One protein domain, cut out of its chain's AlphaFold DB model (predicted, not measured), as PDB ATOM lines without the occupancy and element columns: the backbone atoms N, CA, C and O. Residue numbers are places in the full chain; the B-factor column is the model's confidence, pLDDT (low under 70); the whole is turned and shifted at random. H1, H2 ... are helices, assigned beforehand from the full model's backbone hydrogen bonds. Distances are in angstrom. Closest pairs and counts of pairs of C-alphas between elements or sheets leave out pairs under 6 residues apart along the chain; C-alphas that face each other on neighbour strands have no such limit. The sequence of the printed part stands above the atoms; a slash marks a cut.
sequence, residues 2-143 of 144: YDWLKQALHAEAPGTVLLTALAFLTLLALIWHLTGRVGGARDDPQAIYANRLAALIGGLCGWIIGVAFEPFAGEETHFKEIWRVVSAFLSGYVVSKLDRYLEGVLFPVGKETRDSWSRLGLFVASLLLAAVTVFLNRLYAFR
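This is residues 2 to 143 of the 144 residues of an uncharacterized protein of Variovorax sp. YR216 (UniProt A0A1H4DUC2). Long helices H2, H3 and H5 form a loose bundle with H5 in the middle, while H4 bows away from it like a handle, near the bundle only toward its two ends. Short H1 sits at the start of H2, at one end of the long axis. The printed part has 142 residues with five named helices, H1 to H5 in order, and no named strand: all helix. It is loose, with a radius of gyration of the C-alphas of 18.5 A, and elongated, spanning 59 by 36 by 21 A.

H1, residues 2 to 9, begins at C-alpha 2 (46.146, -5.642, -65.761). H2, residues 14 to 35, is 31.4 A long; H3, residues 45 to 69, 36.5 A. H4, residues 76 to 106, is 42.3 A long, with a kink of 26 degrees near residue 88. H5, residues 111 to 141, is 44.4 A long and ends at C-alpha 141 (50.518, 6.069, -58.231).

H2, H3 and H5 are a bundle, helices side by side. H3 touches H5, the C-alphas of Gly 62 and Leu 127 closest at 3.9 A, the same way at a shallow tilt of 33 degrees, only just short of steep. H2 touches H5, closest C-alphas Val 17 and Asn 137 at 6.5 A, opposite ways at 13 degrees, a shallow tilt. H2 and H3 form a helical hairpin, touching through residues 31 to 35 of H2 alone; closest C-alphas Thr 35 and Asn 51, 5.3 A. H1 and H2 only just touch, with 3 pairs of C-alphas within 8 A, the closest Lys 6 and Pro 14 at 5.8 A. H4 is close but not clearly touching to H3, closest C-alphas Ala 68 and Phe 79 at 6.3 A, and to H5, closest C-alphas Gly 104 and Thr 113 at 7.3 A. Each O i to N i+4 pair is within hydrogen-bond range in H1, H2 and H5, against 20 of 21 in H3 and 25 of 27 in H4.

The two farthest C-alphas, Asp 3 and Phe 107, are 60.5 A apart. Residues 84 to 100 of H4 stand free. The printed part has no cut and no long link. Mean pLDDT of the printed part is 76.7, with low confidence at residues 2 to 3, 5 to 12, 71 to 111 and 141 to 143.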
ATOM      1  N   TYR A   2      45.200  -6.461 -66.536       63.94
ATOM      2  CA  TYR A   2      46.146  -5.642 -65.761       63.94
ATOM      3  C   TYR A   2      46.623  -4.379 -66.509       63.94
ATOM      4  O   TYR A   2      46.594  -3.292 -65.942       63.94
ATOM      5  N   ASP A   3      46.938  -4.486 -67.804       68.12
ATOM      6  CA  ASP A   3      47.384  -3.330 -68.608       68.12
ATOM      7  C   ASP A   3      46.268  -2.311 -68.884       68.12
ATOM      8  O   ASP A   3      46.509  -1.107 -68.911       68.12
ATOM      9  N   TRP A   4      45.019  -2.781 -68.995       72.19
ATOM     10  CA  TRP A   4      43.841  -1.909 -69.089       72.19
ATOM     11  C   TRP A   4      43.637  -1.098 -67.801       72.19
ATOM     12  O   TRP A   4      43.345   0.092 -67.851       72.19
ATOM     13  N   LEU A   5      43.856  -1.725 -66.641       64.19
ATOM     14  CA  LEU A   5      43.788  -1.072 -65.332       64.19
ATOM     15  C   LEU A   5      44.881  -0.012 -65.147       64.19
ATOM     16  O   LEU A   5      44.595   1.055 -64.609       64.19
ATOM     17  N   LYS A   6      46.102  -0.273 -65.633       65.38
ATOM     18  CA  LYS A   6      47.189   0.721 -65.651       65.38
ATOM     19  C   LYS A   6      46.829   1.948 -66.490       65.38
ATOM     20  O   LYS A   6      47.005   3.069 -66.024       65.38
ATOM     21  N   GLN A   7      46.282   1.740 -67.691       65.88
ATOM     22  CA  GLN A   7      45.849   2.835 -68.570       65.88
ATOM     23  C   GLN A   7      44.665   3.627 -68.003       65.88
ATOM     24  O   GLN A   7      44.649   4.848 -68.108       65.88
ATOM     25  N   ALA A   8      43.688   2.963 -67.382       69.62
ATOM     26  CA  ALA A   8      42.521   3.641 -66.819       69.62
ATOM     27  C   ALA A   8      42.862   4.488 -65.577       69.62
ATOM     28  O   ALA A   8      42.320   5.579 -65.408       69.62
ATOM     29  N   LEU A   9      43.758   3.999 -64.711       62.28
ATOM     30  CA  LEU A   9      44.105   4.650 -63.441       62.28
ATOM     31  C   LEU A   9      45.338   5.561 -63.520       62.28
ATOM     32  O   LEU A   9      45.640   6.213 -62.526       62.28
ATOM     33  N   HIS A  10      46.040   5.604 -64.660       65.69
ATOM     34  CA  HIS A  10      47.334   6.292 -64.810       65.69
ATOM     35  C   HIS A  10      48.313   5.962 -63.668       65.69
ATOM     36  O   HIS A  10      49.050   6.825 -63.204       65.69
ATOM     37  N   ALA A  11      48.279   4.719 -63.184       62.09
ATOM     38  CA  ALA A  11      49.045   4.275 -62.028       62.09
ATOM     39  C   ALA A  11      49.848   3.027 -62.379       62.09
ATOM     40  O   ALA A  11      49.321   2.065 -62.946       62.09
ATOM     41  N   GLU A  12      51.117   3.011 -61.989       66.00
ATOM     42  CA  GLU A  12      52.014   1.890 -62.270       66.00
ATOM     43  C   GLU A  12      51.719   0.653 -61.409       66.00
ATOM     44  O   GLU A  12      51.907  -0.486 -61.854       66.00
ATOM     45  N   ALA A  13      51.186   0.877 -60.203       73.00
ATOM     46  CA  ALA A  13      50.749  -0.144 -59.255       73.00
ATOM     47  C   ALA A  13      49.219  -0.089 -59.031       73.00
ATOM     48  O   ALA A  13      48.754   0.290 -57.951       73.00
ATOM     49  N   PRO A  14      48.398  -0.495 -60.021       71.00
ATOM     50  CA  PRO A  14      46.940  -0.345 -59.963       71.00
ATOM     51  C   PRO A  14      46.300  -1.142 -58.816       71.00
ATOM     52  O   PRO A  14      45.300  -0.709 -58.250       71.00
ATOM     53  N   GLY A  15      46.888  -2.280 -58.425       75.44
ATOM     54  CA  GLY A  15      46.408  -3.074 -57.289       75.44
ATOM     55  C   GLY A  15      46.509  -2.331 -55.953       75.44
ATOM     56  O   GLY A  15      45.569  -2.360 -55.162       75.44
ATOM     57  N   THR A  16      47.612  -1.613 -55.727       77.12
ATOM     58  CA  THR A  16      47.823  -0.816 -54.511       77.12
ATOM     59  C   THR A  16      46.846   0.351 -54.455       77.12
ATOM     60  O   THR A  16      46.232   0.563 -53.417       77.12
ATOM     61  N   VAL A  17      46.635   1.052 -55.574       78.25
ATOM     62  CA  VAL A  17      45.689   2.181 -55.661       78.25
ATOM     63  C   VAL A  17      44.247   1.737 -55.397       78.25
ATOM     64  O   VAL A  17      43.502   2.410 -54.688       78.25
ATOM     65  N   LEU A  18      43.840   0.578 -55.920       82.69
ATOM     66  CA  LEU A  18      42.508   0.032 -55.649       82.69
ATOM     67  C   LEU A  18      42.337  -0.383 -54.183       82.69
ATOM     68  O   LEU A  18      41.301  -0.095 -53.581       82.69
ATOM     69  N   LEU A  19      43.346  -1.034 -53.597       85.44
ATOM     70  CA  LEU A  19      43.322  -1.435 -52.191       85.44
ATOM     71  C   LEU A  19      43.258  -0.212 -51.267       85.44
ATOM     72  O   LEU A  19      42.459  -0.197 -50.331       85.44
ATOM     73  N   THR A  20      44.064   0.821 -51.529       85.69
ATOM     74  CA  THR A  20      44.064   2.056 -50.735       85.69
ATOM     75  C   THR A  20      42.756   2.819 -50.890       85.69
ATOM     76  O   THR A  20      42.234   3.301 -49.889       85.69
ATOM     77  N   ALA A  21      42.171   2.875 -52.090       86.31
ATOM     78  CA  ALA A  21      40.854   3.472 -52.306       86.31
ATOM     79  C   ALA A  21      39.749   2.727 -51.539       86.31
ATOM     80  O   ALA A  21      38.921   3.354 -50.876       86.31
ATOM     81  N   LEU A  22      39.753   1.390 -51.564       91.12
ATOM     82  CA  LEU A  22      38.797   0.580 -50.808       91.12
ATOM     83  C   LEU A  22      38.970   0.772 -49.293       91.12
ATOM     84  O   LEU A  22      37.996   1.020 -48.578       91.12
ATOM     85  N   ALA A  23      40.207   0.704 -48.799       88.75
ATOM     86  CA  ALA A  23      40.524   0.960 -47.398       88.75
ATOM     87  C   ALA A  23      40.087   2.374 -46.980       88.75
ATOM     88  O   ALA A  23      39.460   2.544 -45.936       88.75
ATOM     89  N   PHE A  24      40.325   3.377 -47.828       91.44
ATOM     90  CA  PHE A  24      39.893   4.749 -47.585       91.44
ATOM     91  C   PHE A  24      38.375   4.852 -47.442       91.44
ATOM     92  O   PHE A  24      37.895   5.390 -46.448       91.44
ATOM     93  N   LEU A  25      37.608   4.295 -48.384       93.94
ATOM     94  CA  LEU A  25      36.146   4.352 -48.348       93.94
ATOM     95  C   LEU A  25      35.565   3.617 -47.133       93.94
ATOM     96  O   LEU A  25      34.651   4.131 -46.487       93.94
ATOM     97  N   THR A  26      36.102   2.442 -46.792       94.38
ATOM     98  CA  THR A  26      35.635   1.670 -45.627       94.38
ATOM     99  C   THR A  26      35.901   2.400 -44.310       94.38
ATOM    100  O   THR A  26      34.997   2.524 -43.481       94.38
ATOM    101  N   LEU A  27      37.104   2.947 -44.128       91.50
ATOM    102  CA  LEU A  27      37.465   3.695 -42.926       91.50
ATOM    103  C   LEU A  27      36.746   5.044 -42.858       91.50
ATOM    104  O   LEU A  27      36.306   5.440 -41.780       91.50
ATOM    105  N   LEU A  28      36.547   5.724 -43.990       93.50
ATOM    106  CA  LEU A  28      35.760   6.954 -44.056       93.50
ATOM    107  C   LEU A  28      34.307   6.697 -43.642       93.50
ATOM    108  O   LEU A  28      33.764   7.441 -42.825       93.50
ATOM    109  N   ALA A  29      33.691   5.627 -44.151       94.31
ATOM    110  CA  ALA A  29      32.339   5.231 -43.766       94.31
ATOM    111  C   ALA A  29      32.253   4.899 -42.269       94.31
ATOM    112  O   ALA A  29      31.295   5.301 -41.603       94.31
ATOM    113  N   LEU A  30      33.268   4.225 -41.718       94.62
ATOM    114  CA  LEU A  30      33.347   3.930 -40.290       94.62
ATOM    115  C   LEU A  30      33.465   5.209 -39.451       94.62
ATOM    116  O   LEU A  30      32.698   5.383 -38.507       94.62
ATOM    117  N   ILE A  31      34.369   6.128 -39.806       92.75
ATOM    118  CA  ILE A  31      34.522   7.423 -39.122       92.75
ATOM    119  C   ILE A  31      33.204   8.196 -39.181       92.75
ATOM    120  O   ILE A  31      32.723   8.666 -38.150       92.75
ATOM    121  N   TRP A  32      32.575   8.271 -40.356       93.69
ATOM    122  CA  TRP A  32      31.292   8.943 -40.532       93.69
ATOM    123  C   TRP A  32      30.198   8.323 -39.658       93.69
ATOM    124  O   TRP A  32      29.475   9.047 -38.972       93.69
ATOM    125  N   HIS A  33      30.116   6.993 -39.598       93.62
ATOM    126  CA  HIS A  33      29.195   6.288 -38.708       93.62
ATOM    127  C   HIS A  33      29.457   6.615 -37.230       93.62
ATOM    128  O   HIS A  33      28.518   6.864 -36.469       93.62
ATOM    129  N   LEU A  34      30.729   6.666 -36.824       91.88
ATOM    130  CA  LEU A  34      31.121   6.995 -35.457       91.88
ATOM    131  C   LEU A  34      30.752   8.433 -35.079       91.88
ATOM    132  O   LEU A  34      30.323   8.640 -33.944       91.88
ATOM    133  N   THR A  35      30.793   9.403 -36.004       92.19
ATOM    134  CA  THR A  35      30.385  10.793 -35.699       92.19
ATOM    135  C   THR A  35      28.964  10.904 -35.136       92.19
ATOM    136  O   THR A  35      28.706  11.791 -34.325       92.19
ATOM    137  N   GLY A  36      28.061   9.989 -35.511       90.38
ATOM    138  CA  GLY A  36      26.688   9.923 -34.998       90.38
ATOM    139  C   GLY A  36      26.495   9.014 -33.778       90.38
ATOM    140  O   GLY A  36      25.368   8.824 -33.331       90.38
ATOM    141  N   ARG A  37      27.558   8.388 -33.261       89.19
ATOM    142  CA  ARG A  37      27.483   7.354 -32.211       89.19
ATOM    143  C   ARG A  37      28.302   7.680 -30.962       89.19
ATOM    144  O   ARG A  37      27.978   7.138 -29.907       89.19
ATOM    145  N   VAL A  38      29.334   8.520 -31.063       88.50
ATOM    146  CA  VAL A  38      30.254   8.844 -29.953       88.50
ATOM    147  C   VAL A  38      30.159  10.313 -29.526       88.50
ATOM    148  O   VAL A  38      29.536  11.119 -30.208       88.50
ATOM    149  N   GLY A  39      30.771  10.683 -28.399       81.56
ATOM    150  CA  GLY A  39      30.932  12.091 -28.008       81.56
ATOM    151  C   GLY A  39      29.632  12.857 -27.739       81.56
ATOM    152  O   GLY A  39      29.515  14.000 -28.180       81.56
ATOM    153  N   GLY A  40      28.651  12.213 -27.100       81.75
ATOM    154  CA  GLY A  40      27.336  12.800 -26.800       81.75
ATOM    155  C   GLY A  40      26.324  12.778 -27.954       81.75
ATOM    156  O   GLY A  40      25.173  13.150 -27.761       81.75
ATOM    157  N   ALA A  41      26.701  12.275 -29.137       83.75
ATOM    158  CA  ALA A  41      25.874  12.298 -30.353       83.75
ATOM    159  C   ALA A  41      24.507  11.591 -30.255       83.75
ATOM    160  O   ALA A  41      23.624  11.866 -31.063       83.75
ATOM    161  N   ARG A  42      24.333  10.658 -29.310       82.00
ATOM    162  CA  ARG A  42      23.043   9.983 -29.080       82.00
ATOM    163  C   ARG A  42      22.055  10.835 -28.291       82.00
ATOM    164  O   ARG A  42      20.855  10.648 -28.453       82.00
ATOM    165  N   ASP A  43      22.573  11.727 -27.455       83.75
ATOM    166  CA  ASP A  43      21.784  12.501 -26.502       83.75
ATOM    167  C   ASP A  43      21.517  13.922 -27.030       83.75
ATOM    168  O   ASP A  43      20.492  14.514 -26.701       83.75
ATOM    169  N   ASP A  44      22.412  14.460 -27.870       84.75
ATOM    170  CA  ASP A  44      22.342  15.823 -28.399       84.75
ATOM    171  C   ASP A  44      22.692  15.888 -29.906       84.75
ATOM    172  O   ASP A  44      23.813  15.549 -30.306       84.75
ATOM    173  N   PRO A  45      21.778  16.377 -30.769       85.94
ATOM    174  CA  PRO A  45      22.064  16.622 -32.180       85.94
ATOM    175  C   PRO A  45      23.216  17.607 -32.428       85.94
ATOM    176  O   PRO A  45      23.910  17.477 -33.440       85.94
ATOM    177  N   GLN A  46      23.463  18.577 -31.536       86.31
ATOM    178  CA  GLN A  46      24.570  19.526 -31.705       86.31
ATOM    179  C   GLN A  46      25.938  18.847 -31.585       86.31
ATOM    180  O   GLN A  46      26.873  19.193 -32.315       86.31
ATOM    181  N   ALA A  47      26.041  17.808 -30.753       86.94
ATOM    182  CA  ALA A  47      27.247  17.001 -30.635       86.94
ATOM    183  C   ALA A  47      27.626  16.296 -31.953       86.94
ATOM    184  O   ALA A  47      28.814  16.151 -32.246       86.94
ATOM    185  N   ILE A  48      26.652  15.931 -32.797       90.75
ATOM    186  CA  ILE A  48      26.913  15.348 -34.126       90.75
ATOM    187  C   ILE A  48      27.631  16.358 -35.024       90.75
ATOM    188  O   ILE A  48      28.613  16.011 -35.687       90.75
ATOM    189  N   TYR A  49      27.175  17.614 -35.048       90.00
ATOM    190  CA  TYR A  49      27.819  18.660 -35.846       90.00
ATOM    191  C   TYR A  49      29.236  18.949 -35.348       90.00
ATOM    192  O   TYR A  49      30.152  19.054 -36.163       90.00
ATOM    193  N   ALA A  50      29.444  18.983 -34.028       87.50
ATOM    194  CA  ALA A  50      30.772  19.144 -33.438       87.50
ATOM    195  C   ALA A  50      31.721  17.990 -33.815       87.50
ATOM    196  O   ALA A  50      32.865  18.228 -34.203       87.50
ATOM    197  N   ASN A  51      31.243  16.743 -33.768       91.81
ATOM    198  CA  ASN A  51      32.012  15.562 -34.164       91.81
ATOM    199  C   ASN A  51      32.383  15.580 -35.652       91.81
ATOM    200  O   ASN A  51      33.515  15.266 -36.018       91.81
ATOM    201  N   ARG A  52      31.436  15.960 -36.520       92.06
ATOM    202  CA  ARG A  52      31.669  16.094 -37.965       92.06
ATOM    203  C   ARG A  52      32.672  17.194 -38.269       92.06
ATOM    204  O   ARG A  52      33.556  16.984 -39.090       92.06
ATOM    205  N   LEU A  53      32.568  18.334 -37.587       87.44
ATOM    206  CA  LEU A  53      33.529  19.422 -37.722       87.44
ATOM    207  C   LEU A  53      34.931  18.975 -37.290       87.44
ATOM    208  O   LEU A  53      35.885  19.190 -38.029       87.44
ATOM    209  N   ALA A  54      35.058  18.288 -36.150       87.31
ATOM    210  CA  ALA A  54      36.335  17.736 -35.698       87.31
ATOM    211  C   ALA A  54      36.936  16.757 -36.725       87.31
ATOM    212  O   ALA A  54      38.112  16.869 -37.067       87.31
ATOM    213  N   ALA A  55      36.125  15.848 -37.274       90.31
ATOM    214  CA  ALA A  55      36.568  14.920 -38.310       90.31
ATOM    215  C   ALA A  55      36.979  15.645 -39.608       90.31
ATOM    216  O   ALA A  55      38.003  15.297 -40.196       90.31
ATOM    217  N   LEU A  56      36.235  16.671 -40.038       88.50
ATOM    218  CA  LEU A  56      36.559  17.475 -41.223       88.50
ATOM    219  C   LEU A  56      37.882  18.226 -41.062       88.50
ATOM    220  O   LEU A  56      38.723  18.158 -41.954       88.50
ATOM    221  N   ILE A  57      38.094  18.894 -39.925       84.31
ATOM    222  CA  ILE A  57      39.352  19.604 -39.654       84.31
ATOM    223  C   ILE A  57      40.513  18.605 -39.639       84.31
ATOM    224  O   ILE A  57      41.530  18.856 -40.278       84.31
ATOM    225  N   GLY A  58      40.345  17.448 -38.987       83.31
ATOM    226  CA  GLY A  58      41.358  16.393 -38.995       83.31
ATOM    227  C   GLY A  58      41.701  15.944 -40.413       83.31
ATOM    228  O   GLY A  58      42.869  15.960 -40.784       83.31
ATOM    229  N   GLY A  59      40.697  15.663 -41.248       86.81
ATOM    230  CA  GLY A  59      40.895  15.262 -42.642       86.81
ATOM    231  C   GLY A  59      41.597  16.328 -43.490       86.81
ATOM    232  O   GLY A  59      42.500  15.998 -44.254       86.81
ATOM    233  N   LEU A  60      41.245  17.606 -43.318       83.88
ATOM    234  CA  LEU A  60      41.912  18.728 -43.991       83.88
ATOM    235  C   LEU A  60      43.381  18.851 -43.569       83.88
ATOM    236  O   LEU A  60      44.259  18.959 -44.424       83.88
ATOM    237  N   CYS A  61      43.665  18.782 -42.266       84.12
ATOM    238  CA  CYS A  61      45.033  18.779 -41.753       84.12
ATOM    239  C   CYS A  61      45.824  17.579 -42.283       84.12
ATOM    240  O   CYS A  61      46.955  17.739 -42.732       84.12
ATOM    241  N   GLY A  62      45.219  16.391 -42.274       83.31
ATOM    242  CA  GLY A  62      45.821  15.170 -42.793       83.31
ATOM    243  C   GLY A  62      46.139  15.265 -44.279       83.31
ATOM    244  O   GLY A  62      47.229  14.887 -44.690       83.31
ATOM    245  N   TRP A  63      45.238  15.838 -45.078       84.75
ATOM    246  CA  TRP A  63      45.473  16.075 -46.499       84.75
ATOM    247  C   TRP A  63      46.686  16.988 -46.725       84.75
ATOM    248  O   TRP A  63      47.592  16.614 -47.466       84.75
ATOM    249  N   ILE A  64      46.759  18.125 -46.022       81.56
ATOM    250  CA  ILE A  64      47.900  19.056 -46.093       81.56
ATOM    251  C   ILE A  64      49.206  18.352 -45.699       81.56
ATOM    252  O   ILE A  64      50.201  18.452 -46.414       81.56
ATOM    253  N   ILE A  65      49.194  17.608 -44.588       81.25
ATOM    254  CA  ILE A  65      50.349  16.849 -44.092       81.25
ATOM    255  C   ILE A  65      50.806  15.806 -45.119       81.25
ATOM    256  O   ILE A  65      51.992  15.717 -45.418       81.25
ATOM    257  N   GLY A  66      49.874  15.026 -45.671       81.19
ATOM    258  CA  GLY A  66      50.178  13.978 -46.643       81.19
ATOM    259  C   GLY A  66      50.752  14.530 -47.947       81.19
ATOM    260  O   GLY A  66      51.650  13.920 -48.519       81.19
ATOM    261  N   VAL A  67      50.283  15.701 -48.393       80.06
ATOM    262  CA  VAL A  67      50.880  16.413 -49.530       80.06
ATOM    263  C   VAL A  67      52.293  16.893 -49.176       80.06
ATOM    264  O   VAL A  67      53.208  16.727 -49.975       80.06
ATOM    265  N   ALA A  68      52.484  17.459 -47.983       74.75
ATOM    266  CA  ALA A  68      53.764  18.024 -47.568       74.75
ATOM    267  C   ALA A  68      54.863  16.977 -47.320       74.75
ATOM    268  O   ALA A  68      56.042  17.309 -47.432       74.75
ATOM    269  N   PHE A  69      54.502  15.739 -46.967       72.88
ATOM    270  CA  PHE A  69      55.466  14.645 -46.813       72.88
ATOM    271  C   PHE A  69      56.023  14.135 -48.145       72.88
ATOM    272  O   PHE A  69      57.153  13.661 -48.156       72.88
ATOM    273  N   GLU A  70      55.269  14.254 -49.241       73.19
ATOM    274  CA  GLU A  70      55.695  13.815 -50.574       73.19
ATOM    275  C   GLU A  70      55.414  14.914 -51.625       73.19
ATOM    276  O   GLU A  70      54.442  14.834 -52.394       73.19
ATOM    277  N   PRO A  71      56.229  15.987 -51.641       69.06
ATOM    278  CA  PRO A  71      56.127  17.047 -52.638       69.06
ATOM    279  C   PRO A  71      56.609  16.564 -54.015       69.06
ATOM    280  O   PRO A  71      57.529  15.751 -54.117       69.06
ATOM    281  N   PHE A  72      56.020  17.086 -55.094       67.31
ATOM    282  CA  PHE A  72      56.533  16.828 -56.443       67.31
ATOM    283  C   PHE A  72      57.809  17.649 -56.709       67.31
ATOM    284  O   PHE A  72      58.075  18.656 -56.047       67.31
ATOM    285  N   ALA A  73      58.623  17.221 -57.683       61.69
ATOM    286  CA  ALA A  73      59.877  17.897 -58.018       61.69
ATOM    287  C   ALA A  73      59.630  19.380 -58.372       61.69
ATOM    288  O   ALA A  73      58.886  19.681 -59.302       61.69
ATOM    289  N   GLY A  74      60.248  20.298 -57.618       62.53
ATOM    290  CA  GLY A  74      60.080  21.753 -57.760       62.53
ATOM    291  C   GLY A  74      59.182  22.422 -56.709       62.53
ATOM    292  O   GLY A  74      59.223  23.642 -56.580       62.53
ATOM    293  N   GLU A  75      58.426  21.661 -55.907       62.97
ATOM    294  CA  GLU A  75      57.553  22.218 -54.856       62.97
ATOM    295  C   GLU A  75      58.243  22.337 -53.478       62.97
ATOM    296  O   GLU A  75      57.741  23.026 -52.586       62.97
ATOM    297  N   GLU A  76      59.409  21.708 -53.283       64.06
ATOM    298  CA  GLU A  76      60.099  21.598 -51.982       64.06
ATOM    299  C   GLU A  76      60.374  22.947 -51.295       64.06
ATOM    300  O   GLU A  76      60.266  23.072 -50.071       64.06
ATOM    301  N   THR A  77      60.720  23.974 -52.072       61.75
ATOM    302  CA  THR A  77      60.996  25.327 -51.571       61.75
ATOM    303  C   THR A  77      59.744  25.997 -51.014       61.75
ATOM    304  O   THR A  77      59.805  26.599 -49.942       61.75
ATOM    305  N   HIS A  78      58.597  25.827 -51.674       65.00
ATOM    306  CA  HIS A  78      57.316  26.372 -51.215       65.00
ATOM    307  C   HIS A  78      56.776  25.611 -49.995       65.00
ATOM    308  O   HIS A  78      56.210  26.216 -49.082       65.00
ATOM    309  N   PHE A  79      57.028  24.301 -49.910       65.56
ATOM    310  CA  PHE A  79      56.641  23.507 -48.741       65.56
ATOM    311  C   PHE A  79      57.392  23.895 -47.468       65.56
ATOM    312  O   PHE A  79      56.793  23.892 -46.393       65.56
ATOM    313  N   LYS A  80      58.669  24.294 -47.561       64.31
ATOM    314  CA  LYS A  80      59.421  24.796 -46.397       64.31
ATOM    315  C   LYS A  80      58.823  26.080 -45.817       64.31
ATOM    316  O   LYS A  80      58.783  26.227 -44.594       64.31
ATOM    317  N   GLU A  81      58.340  26.990 -46.659       65.12
ATOM    318  CA  GLU A  81      57.700  28.233 -46.206       65.12
ATOM    319  C   GLU A  81      56.349  27.961 -45.540       65.12
ATOM    320  O   GLU A  81      56.091  28.452 -44.438       65.12
ATOM    321  N   ILE A  82      55.525  27.104 -46.149       65.31
ATOM    322  CA  ILE A  82      54.236  26.689 -45.584       65.31
ATOM    323  C   ILE A  82      54.446  25.979 -44.240       65.31
ATOM    324  O   ILE A  82      53.772  26.309 -43.261       65.31
ATOM    325  N   TRP A  83      55.428  25.075 -44.132       64.25
ATOM    326  CA  TRP A  83      55.703  24.369 -42.876       64.25
ATOM    327  C   TRP A  83      56.126  25.289 -41.736       64.25
ATOM    328  O   TRP A  83      55.812  25.030 -40.572       64.25
ATOM    329  N   ARG A  84      56.804  26.390 -42.051       63.41
ATOM    330  CA  ARG A  84      57.211  27.385 -41.059       63.41
ATOM    331  C   ARG A  84      56.007  28.124 -40.471       63.41
ATOM    332  O   ARG A  84      55.957  28.347 -39.265       63.41
ATOM    333  N   VAL A  85      55.012  28.446 -41.298       66.31
ATOM    334  CA  VAL A  85      53.765  29.087 -40.849       66.31
ATOM    335  C   VAL A  85      52.895  28.099 -40.073       66.31
ATOM    336  O   VAL A  85      52.405  28.422 -38.991       66.31
ATOM    337  N   VAL A  86      52.751  26.871 -40.580       64.88
ATOM    338  CA  VAL A  86      51.947  25.838 -39.916       64.88
ATOM    339  C   VAL A  86      52.556  25.442 -38.573       64.88
ATOM    340  O   VAL A  86      51.816  25.330 -37.604       64.88
ATOM    341  N   SER A  87      53.879  25.290 -38.464       62.31
ATOM    342  CA  SER A  87      54.537  24.960 -37.187       62.31
ATOM    343  C   SER A  87      54.413  26.082 -36.151       62.31
ATOM    344  O   SER A  87      54.141  25.794 -34.985       62.31
ATOM    345  N   ALA A  88      54.498  27.353 -36.562       66.88
ATOM    346  CA  ALA A  88      54.229  28.490 -35.683       66.88
ATOM    347  C   ALA A  88      52.775  28.479 -35.172       66.88
ATOM    348  O   ALA A  88      52.539  28.605 -33.970       66.88
ATOM    349  N   PHE A  89      51.805  28.236 -36.057       65.81
ATOM    350  CA  PHE A  89      50.389  28.171 -35.688       65.81
ATOM    351  C   PHE A  89      50.069  26.963 -34.792       65.81
ATOM    352  O   PHE A  89      49.381  27.107 -33.778       65.81
ATOM    353  N   LEU A  90      50.609  25.782 -35.120       64.44
ATOM    354  CA  LEU A  90      50.464  24.572 -34.310       64.44
ATOM    355  C   LEU A  90      51.077  24.770 -32.929       64.44
ATOM    356  O   LEU A  90      50.441  24.413 -31.950       64.44
ATOM    357  N   SER A  91      52.268  25.363 -32.829       65.00
ATOM    358  CA  SER A  91      52.910  25.591 -31.533       65.00
ATOM    359  C   SER A  91      52.040  26.457 -30.616       65.00
ATOM    360  O   SER A  91      51.805  26.071 -29.478       65.00
ATOM    361  N   GLY A  92      51.453  27.549 -31.115       64.44
ATOM    362  CA  GLY A  92      50.568  28.400 -30.313       64.44
ATOM    363  C   GLY A  92      49.249  27.718 -29.935       64.44
ATOM    364  O   GLY A  92      48.832  27.750 -28.776       64.44
ATOM    365  N   TYR A  93      48.593  27.063 -30.896       62.97
ATOM    366  CA  TYR A  93      47.288  26.436 -30.675       62.97
ATOM    367  C   TYR A  93      47.373  25.155 -29.832       62.97
ATOM    368  O   TYR A  93      46.578  24.956 -28.911       62.97
ATOM    369  N   VAL A  94      48.343  24.285 -30.125       65.38
ATOM    370  CA  VAL A  94      48.546  23.013 -29.417       65.38
ATOM    371  C   VAL A  94      49.004  23.268 -27.991       65.38
ATOM    372  O   VAL A  94      48.491  22.609 -27.097       65.38
ATOM    373  N   VAL A  95      49.877  24.251 -27.745       68.88
ATOM    374  CA  VAL A  95      50.265  24.632 -26.376       68.88
ATOM    375  C   VAL A  95      49.055  25.148 -25.591       68.88
ATOM    376  O   VAL A  95      48.806  24.668 -24.491       68.88
ATOM    377  N   SER A  96      48.228  26.019 -26.181       62.62
ATOM    378  CA  SER A  96      46.996  26.517 -25.540       62.62
ATOM    379  C   SER A  96      45.982  25.410 -25.208       62.62
ATOM    380  O   SER A  96      45.255  25.493 -24.214       62.62
ATOM    381  N   LYS A  97      45.906  24.362 -26.035       63.81
ATOM    382  CA  LYS A  97      45.019  23.216 -25.797       63.81
ATOM    383  C   LYS A  97      45.620  22.176 -24.857       63.81
ATOM    384  O   LYS A  97      44.855  21.593 -24.095       63.81
ATOM    385  N   LEU A  98      46.936  21.962 -24.889       65.38
ATOM    386  CA  LEU A  98      47.661  21.105 -23.948       65.38
ATOM    387  C   LEU A  98      47.539  21.629 -22.521       65.38
ATOM    388  O   LEU A  98      47.361  20.835 -21.608       65.38
ATOM    389  N   ASP A  99      47.564  22.945 -22.343       65.06
ATOM    390  CA  ASP A  99      47.409  23.586 -21.038       65.06
ATOM    391  C   ASP A  99      46.036  23.268 -20.414       65.06
ATOM    392  O   ASP A  99      45.939  22.623 -19.370       65.06
ATOM    393  N   ARG A 100      44.949  23.536 -21.153       65.50
ATOM    394  CA  ARG A 100      43.577  23.164 -20.744       65.50
ATOM    395  C   ARG A 100      43.368  21.648 -20.623       65.50
ATOM    396  O   ARG A 100      42.473  21.194 -19.914       65.50
ATOM    397  N   TYR A 101      44.152  20.856 -21.353       63.06
ATOM    398  CA  TYR A 101      44.127  19.397 -21.293       63.06
ATOM    399  C   TYR A 101      44.795  18.871 -20.016       63.06
ATOM    400  O   TYR A 101      44.241  17.984 -19.373       63.06
ATOM    401  N   LEU A 102      45.935  19.438 -19.613       65.44
ATOM    402  CA  LEU A 102      46.599  19.108 -18.351       65.44
ATOM    403  C   LEU A 102      45.704  19.469 -17.162       65.44
ATOM    404  O   LEU A 102      45.540  18.645 -16.263       65.44
ATOM    405  N   GLU A 103      45.039  20.625 -17.209       65.56
ATOM    406  CA  GLU A 103      44.026  21.002 -16.215       65.56
ATOM    407  C   GLU A 103      42.873  19.982 -16.147       65.56
ATOM    408  O   GLU A 103      42.469  19.574 -15.062       65.56
ATOM    409  N   GLY A 104      42.366  19.507 -17.289       61.28
ATOM    410  CA  GLY A 104      41.254  18.550 -17.342       61.28
ATOM    411  C   GLY A 104      41.600  17.102 -16.963       61.28
ATOM    412  O   GLY A 104      40.700  16.342 -16.612       61.28
ATOM    413  N   VAL A 105      42.874  16.701 -17.036       61.31
ATOM    414  CA  VAL A 105      43.354  15.362 -16.628       61.31
ATOM    415  C   VAL A 105      43.642  15.298 -15.123       61.31
ATOM    416  O   VAL A 105      43.543  14.227 -14.526       61.31
ATOM    417  N   LEU A 106      43.958  16.434 -14.495       63.31
ATOM    418  CA  LEU A 106      44.243  16.544 -13.059       63.31
ATOM    419  C   LEU A 106      42.986  16.556 -12.162       63.31
ATOM    420  O   LEU A 106      43.108  16.357 -10.954       63.31
ATOM    421  N   PHE A 107      41.784  16.730 -12.725       59.03
ATOM    422  CA  PHE A 107      40.507  16.803 -11.995       59.03
ATOM    423  C   PHE A 107      39.479  15.770 -12.521       59.03
ATOM    424  O   PHE A 107      39.611  15.295 -13.648       59.03
ATOM    425  N   PRO A 108      38.485  15.336 -11.711       55.84
ATOM    426  CA  PRO A 108      37.752  14.087 -11.939       55.84
ATOM    427  C   PRO A 108      37.002  14.036 -13.277       55.84
ATOM    428  O   PRO A 108      36.337  14.982 -13.695       55.84
ATOM    429  N   VAL A 109      37.093  12.870 -13.922       59.19
ATOM    430  CA  VAL A 109      36.571  12.580 -15.262       59.19
ATOM    431  C   VAL A 109      35.038  12.583 -15.263       59.19
ATOM    432  O   VAL A 109      34.396  11.593 -14.912       59.19
ATOM    433  N   GLY A 110      34.445  13.701 -15.680       66.19
ATOM    434  CA  GLY A 110      33.015  13.812 -15.971       66.19
ATOM    435  C   GLY A 110      32.651  13.322 -17.380       66.19
ATOM    436  O   GLY A 110      33.516  13.040 -18.215       66.19
ATOM    437  N   LYS A 111      31.345  13.259 -17.676       67.50
ATOM    438  CA  LYS A 111      30.800  12.911 -19.008       67.50
ATOM    439  C   LYS A 111      31.366  13.821 -20.119       67.50
ATOM    440  O   LYS A 111      31.769  13.327 -21.168       67.50
ATOM    441  N   GLU A 112      31.519  15.111 -19.816       70.81
ATOM    442  CA  GLU A 112      32.139  16.153 -20.655       70.81
ATOM    443  C   GLU A 112      33.560  15.787 -21.140       70.81
ATOM    444  O   GLU A 112      33.912  15.952 -22.314       70.81
ATOM    445  N   THR A 113      34.390  15.234 -20.247       72.62
ATOM    446  CA  THR A 113      35.780  14.867 -20.551       72.62
ATOM    447  C   THR A 113      35.828  13.683 -21.517       72.62
ATOM    448  O   THR A 113      36.590  13.690 -22.484       72.62
ATOM    449  N   ARG A 114      34.967  12.676 -21.317       71.88
ATOM    450  CA  ARG A 114      34.874  11.496 -22.195       71.88
ATOM    451  C   ARG A 114      34.401  11.858 -23.607       71.88
ATOM    452  O   ARG A 114      34.887  11.288 -24.592       71.88
ATOM    453  N   ASP A 115      33.492  12.820 -23.714       80.31
ATOM    454  CA  ASP A 115      33.014  13.298 -25.008       80.31
ATOM    455  C   ASP A 115      34.094  14.089 -25.758       80.31
ATOM    456  O   ASP A 115      34.278  13.907 -26.965       80.31
ATOM    457  N   SER A 116      34.896  14.872 -25.033       81.69
ATOM    458  CA  SER A 116      36.062  15.574 -25.581       81.69
ATOM    459  C   SER A 116      37.118  14.610 -26.136       81.69
ATOM    460  O   SER A 116      37.626  14.813 -27.241       81.69
ATOM    461  N   TRP A 117      37.391  13.509 -25.433       79.31
ATOM    462  CA  TRP A 117      38.293  12.451 -25.903       79.31
ATOM    463  C   TRP A 117      37.802  11.754 -27.169       79.31
ATOM    464  O   TRP A 117      38.587  11.478 -28.075       79.31
ATOM    465  N   SER A 118      36.495  11.509 -27.258       84.94
ATOM    466  CA  SER A 118      35.885  10.914 -28.450       84.94
ATOM    467  C   SER A 118      36.061  11.822 -29.674       84.94
ATOM    468  O   SER A 118      36.388  11.348 -30.760       84.94
ATOM    469  N   ARG A 119      35.909  13.141 -29.490       86.25
ATOM    470  CA  ARG A 119      36.126  14.151 -30.540       86.25
ATOM    471  C   ARG A 119      37.583  14.234 -30.977       86.25
ATOM    472  O   ARG A 119      37.849  14.284 -32.176       86.25
ATOM    473  N   LEU A 120      38.518  14.200 -30.028       83.56
ATOM    474  CA  LEU A 120      39.947  14.150 -30.335       83.56
ATOM    475  C   LEU A 120      40.298  12.878 -31.119       83.56
ATOM    476  O   LEU A 120      41.006  12.954 -32.118       83.56
ATOM    477  N   GLY A 121      39.746  11.727 -30.725       82.38
ATOM    478  CA  GLY A 121      39.919  10.468 -31.448       82.38
ATOM    479  C   GLY A 121      39.415  10.539 -32.893       82.38
ATOM    480  O   GLY A 121      40.122  10.110 -33.802       82.38
ATOM    481  N   LEU A 122      38.239  11.136 -33.127       89.44
ATOM    482  CA  LEU A 122      37.701  11.357 -34.477       89.44
ATOM    483  C   LEU A 122      38.604  12.262 -35.323       89.44
ATOM    484  O   LEU A 122      38.841  11.956 -36.489       89.44
ATOM    485  N   PHE A 123      39.120  13.344 -34.734       87.69
ATOM    486  CA  PHE A 123      40.067  14.247 -35.388       87.69
ATOM    487  C   PHE A 123      41.363  13.524 -35.785       87.69
ATOM    488  O   PHE A 123      41.801  13.618 -36.929       87.69
ATOM    489  N   VAL A 124      41.974  12.776 -34.861       80.62
ATOM    490  CA  VAL A 124      43.232  12.060 -35.129       80.62
ATOM    491  C   VAL A 124      43.017  10.960 -36.171       80.62
ATOM    492  O   VAL A 124      43.830  10.812 -37.080       80.62
ATOM    493  N   ALA A 125      41.910  10.218 -36.089       87.31
ATOM    494  CA  ALA A 125      41.594   9.164 -37.047       87.31
ATOM    495  C   ALA A 125      41.406   9.707 -38.472       87.31
ATOM    496  O   ALA A 125      41.946   9.133 -39.418       87.31
ATOM    497  N   SER A 126      40.681  10.818 -38.641       89.62
ATOM    498  CA  SER A 126      40.490  11.423 -39.963       89.62
ATOM    499  C   SER A 126      41.769  12.064 -40.508       89.62
ATOM    500  O   SER A 126      42.028  11.959 -41.707       89.62
ATOM    501  N   LEU A 127      42.599  12.649 -39.638       87.06
ATOM    502  CA  LEU A 127      43.927  13.159 -39.986       87.06
ATOM    503  C   LEU A 127      44.822  12.057 -40.536       87.06
ATOM    504  O   LEU A 127      45.363  12.193 -41.632       87.06
ATOM    505  N   LEU A 128      44.962  10.954 -39.803       82.88
ATOM    506  CA  LEU A 128      45.808   9.843 -40.226       82.88
ATOM    507  C   LEU A 128      45.282   9.200 -41.511       82.88
ATOM    508  O   LEU A 128      46.070   8.927 -42.415       82.88
ATOM    509  N   LEU A 129      43.962   9.016 -41.628       89.69
ATOM    510  CA  LEU A 129      43.349   8.457 -42.831       89.69
ATOM    511  C   LEU A 129      43.672   9.296 -44.073       89.69
ATOM    512  O   LEU A 129      44.105   8.750 -45.088       89.69
ATOM    513  N   ALA A 130      43.488  10.615 -43.995       88.75
ATOM    514  CA  ALA A 130      43.777  11.513 -45.107       88.75
ATOM    515  C   ALA A 130      45.281  11.573 -45.416       88.75
ATOM    516  O   ALA A 130      45.662  11.429 -46.577       88.75
ATOM    517  N   ALA A 131      46.137  11.704 -44.396       82.12
ATOM    518  CA  ALA A 131      47.586  11.786 -44.575       82.12
ATOM    519  C   ALA A 131      48.161  10.535 -45.244       82.12
ATOM    520  O   ALA A 131      48.861  10.641 -46.251       82.12
ATOM    521  N   VAL A 132      47.813   9.350 -44.735       83.50
ATOM    522  CA  VAL A 132      48.285   8.069 -45.279       83.50
ATOM    523  C   VAL A 132      47.772   7.858 -46.699       83.50
ATOM    524  O   VAL A 132      48.533   7.442 -47.567       83.50
ATOM    525  N   THR A 133      46.504   8.175 -46.971       86.00
ATOM    526  CA  THR A 133      45.924   7.973 -48.308       86.00
ATOM    527  C   THR A 133      46.589   8.866 -49.351       86.00
ATOM    528  O   THR A 133      46.889   8.408 -50.451       86.00
ATOM    529  N   VAL A 134      46.849  10.132 -49.019       85.56
ATOM    530  CA  VAL A 134      47.549  11.052 -49.923       85.56
ATOM    531  C   VAL A 134      48.986  10.606 -50.141       85.56
ATOM    532  O   VAL A 134      49.422  10.530 -51.286       85.56
ATOM    533  N   PHE A 135      49.690  10.273 -49.060       80.50
ATOM    534  CA  PHE A 135      51.073   9.818 -49.112       80.50
ATOM    535  C   PHE A 135      51.221   8.561 -49.977       80.50
ATOM    536  O   PHE A 135      52.022   8.545 -50.905       80.50
ATOM    537  N   LEU A 136      50.399   7.531 -49.744       80.69
ATOM    538  CA  LEU A 136      50.460   6.280 -50.504       80.69
ATOM    539  C   LEU A 136      50.109   6.479 -51.981       80.69
ATOM    540  O   LEU A 136      50.766   5.896 -52.839       80.69
ATOM    541  N   ASN A 137      49.101   7.300 -52.294       80.12
ATOM    542  CA  ASN A 137      48.780   7.595 -53.690       80.12
ATOM    543  C   ASN A 137      49.915   8.370 -54.370       80.12
ATOM    544  O   ASN A 137      50.279   8.037 -55.490       80.12
ATOM    545  N   ARG A 138      50.527   9.352 -53.701       77.50
ATOM    546  CA  ARG A 138      51.681  10.088 -54.248       77.50
ATOM    547  C   ARG A 138      52.902   9.199 -54.459       77.50
ATOM    548  O   ARG A 138      53.516   9.273 -55.517       77.50
ATOM    549  N   LEU A 139      53.186   8.315 -53.508       75.31
ATOM    550  CA  LEU A 139      54.324   7.404 -53.566       75.31
ATOM    551  C   LEU A 139      54.170   6.320 -54.644       75.31
ATOM    552  O   LEU A 139      55.111   6.064 -55.385       75.31
ATOM    553  N   TYR A 140      53.000   5.676 -54.737       70.06
ATOM    554  CA  TYR A 140      52.817   4.484 -55.580       70.06
ATOM    555  C   TYR A 140      52.052   4.719 -56.884       70.06
ATOM    556  O   TYR A 140      52.175   3.906 -57.800       70.06
ATOM    557  N   ALA A 141      51.239   5.776 -56.990       66.44
ATOM    558  CA  ALA A 141      50.518   6.069 -58.231       66.44
ATOM    559  C   ALA A 141      51.336   6.950 -59.184       66.44
ATOM    560  O   ALA A 141      51.229   6.768 -60.390       66.44
ATOM    561  N   PHE A 142      52.161   7.865 -58.658       62.19
ATOM    562  CA  PHE A 142      52.824   8.899 -59.464       62.19
ATOM    563  C   PHE A 142      54.355   8.781 -59.552       62.19
ATOM    564  O   PHE A 142      54.965   9.592 -60.246       62.19
ATOM    565  N   ARG A 143      54.991   7.835 -58.844       54.69
ATOM    566  CA  ARG A 143      56.459   7.792 -58.687       54.69
ATOM    567  C   ARG A 143      57.130   6.473 -59.073       54.69
ATOM    568  O   ARG A 143      58.191   6.162 -58.536       54.69
TER     569      ARG A 143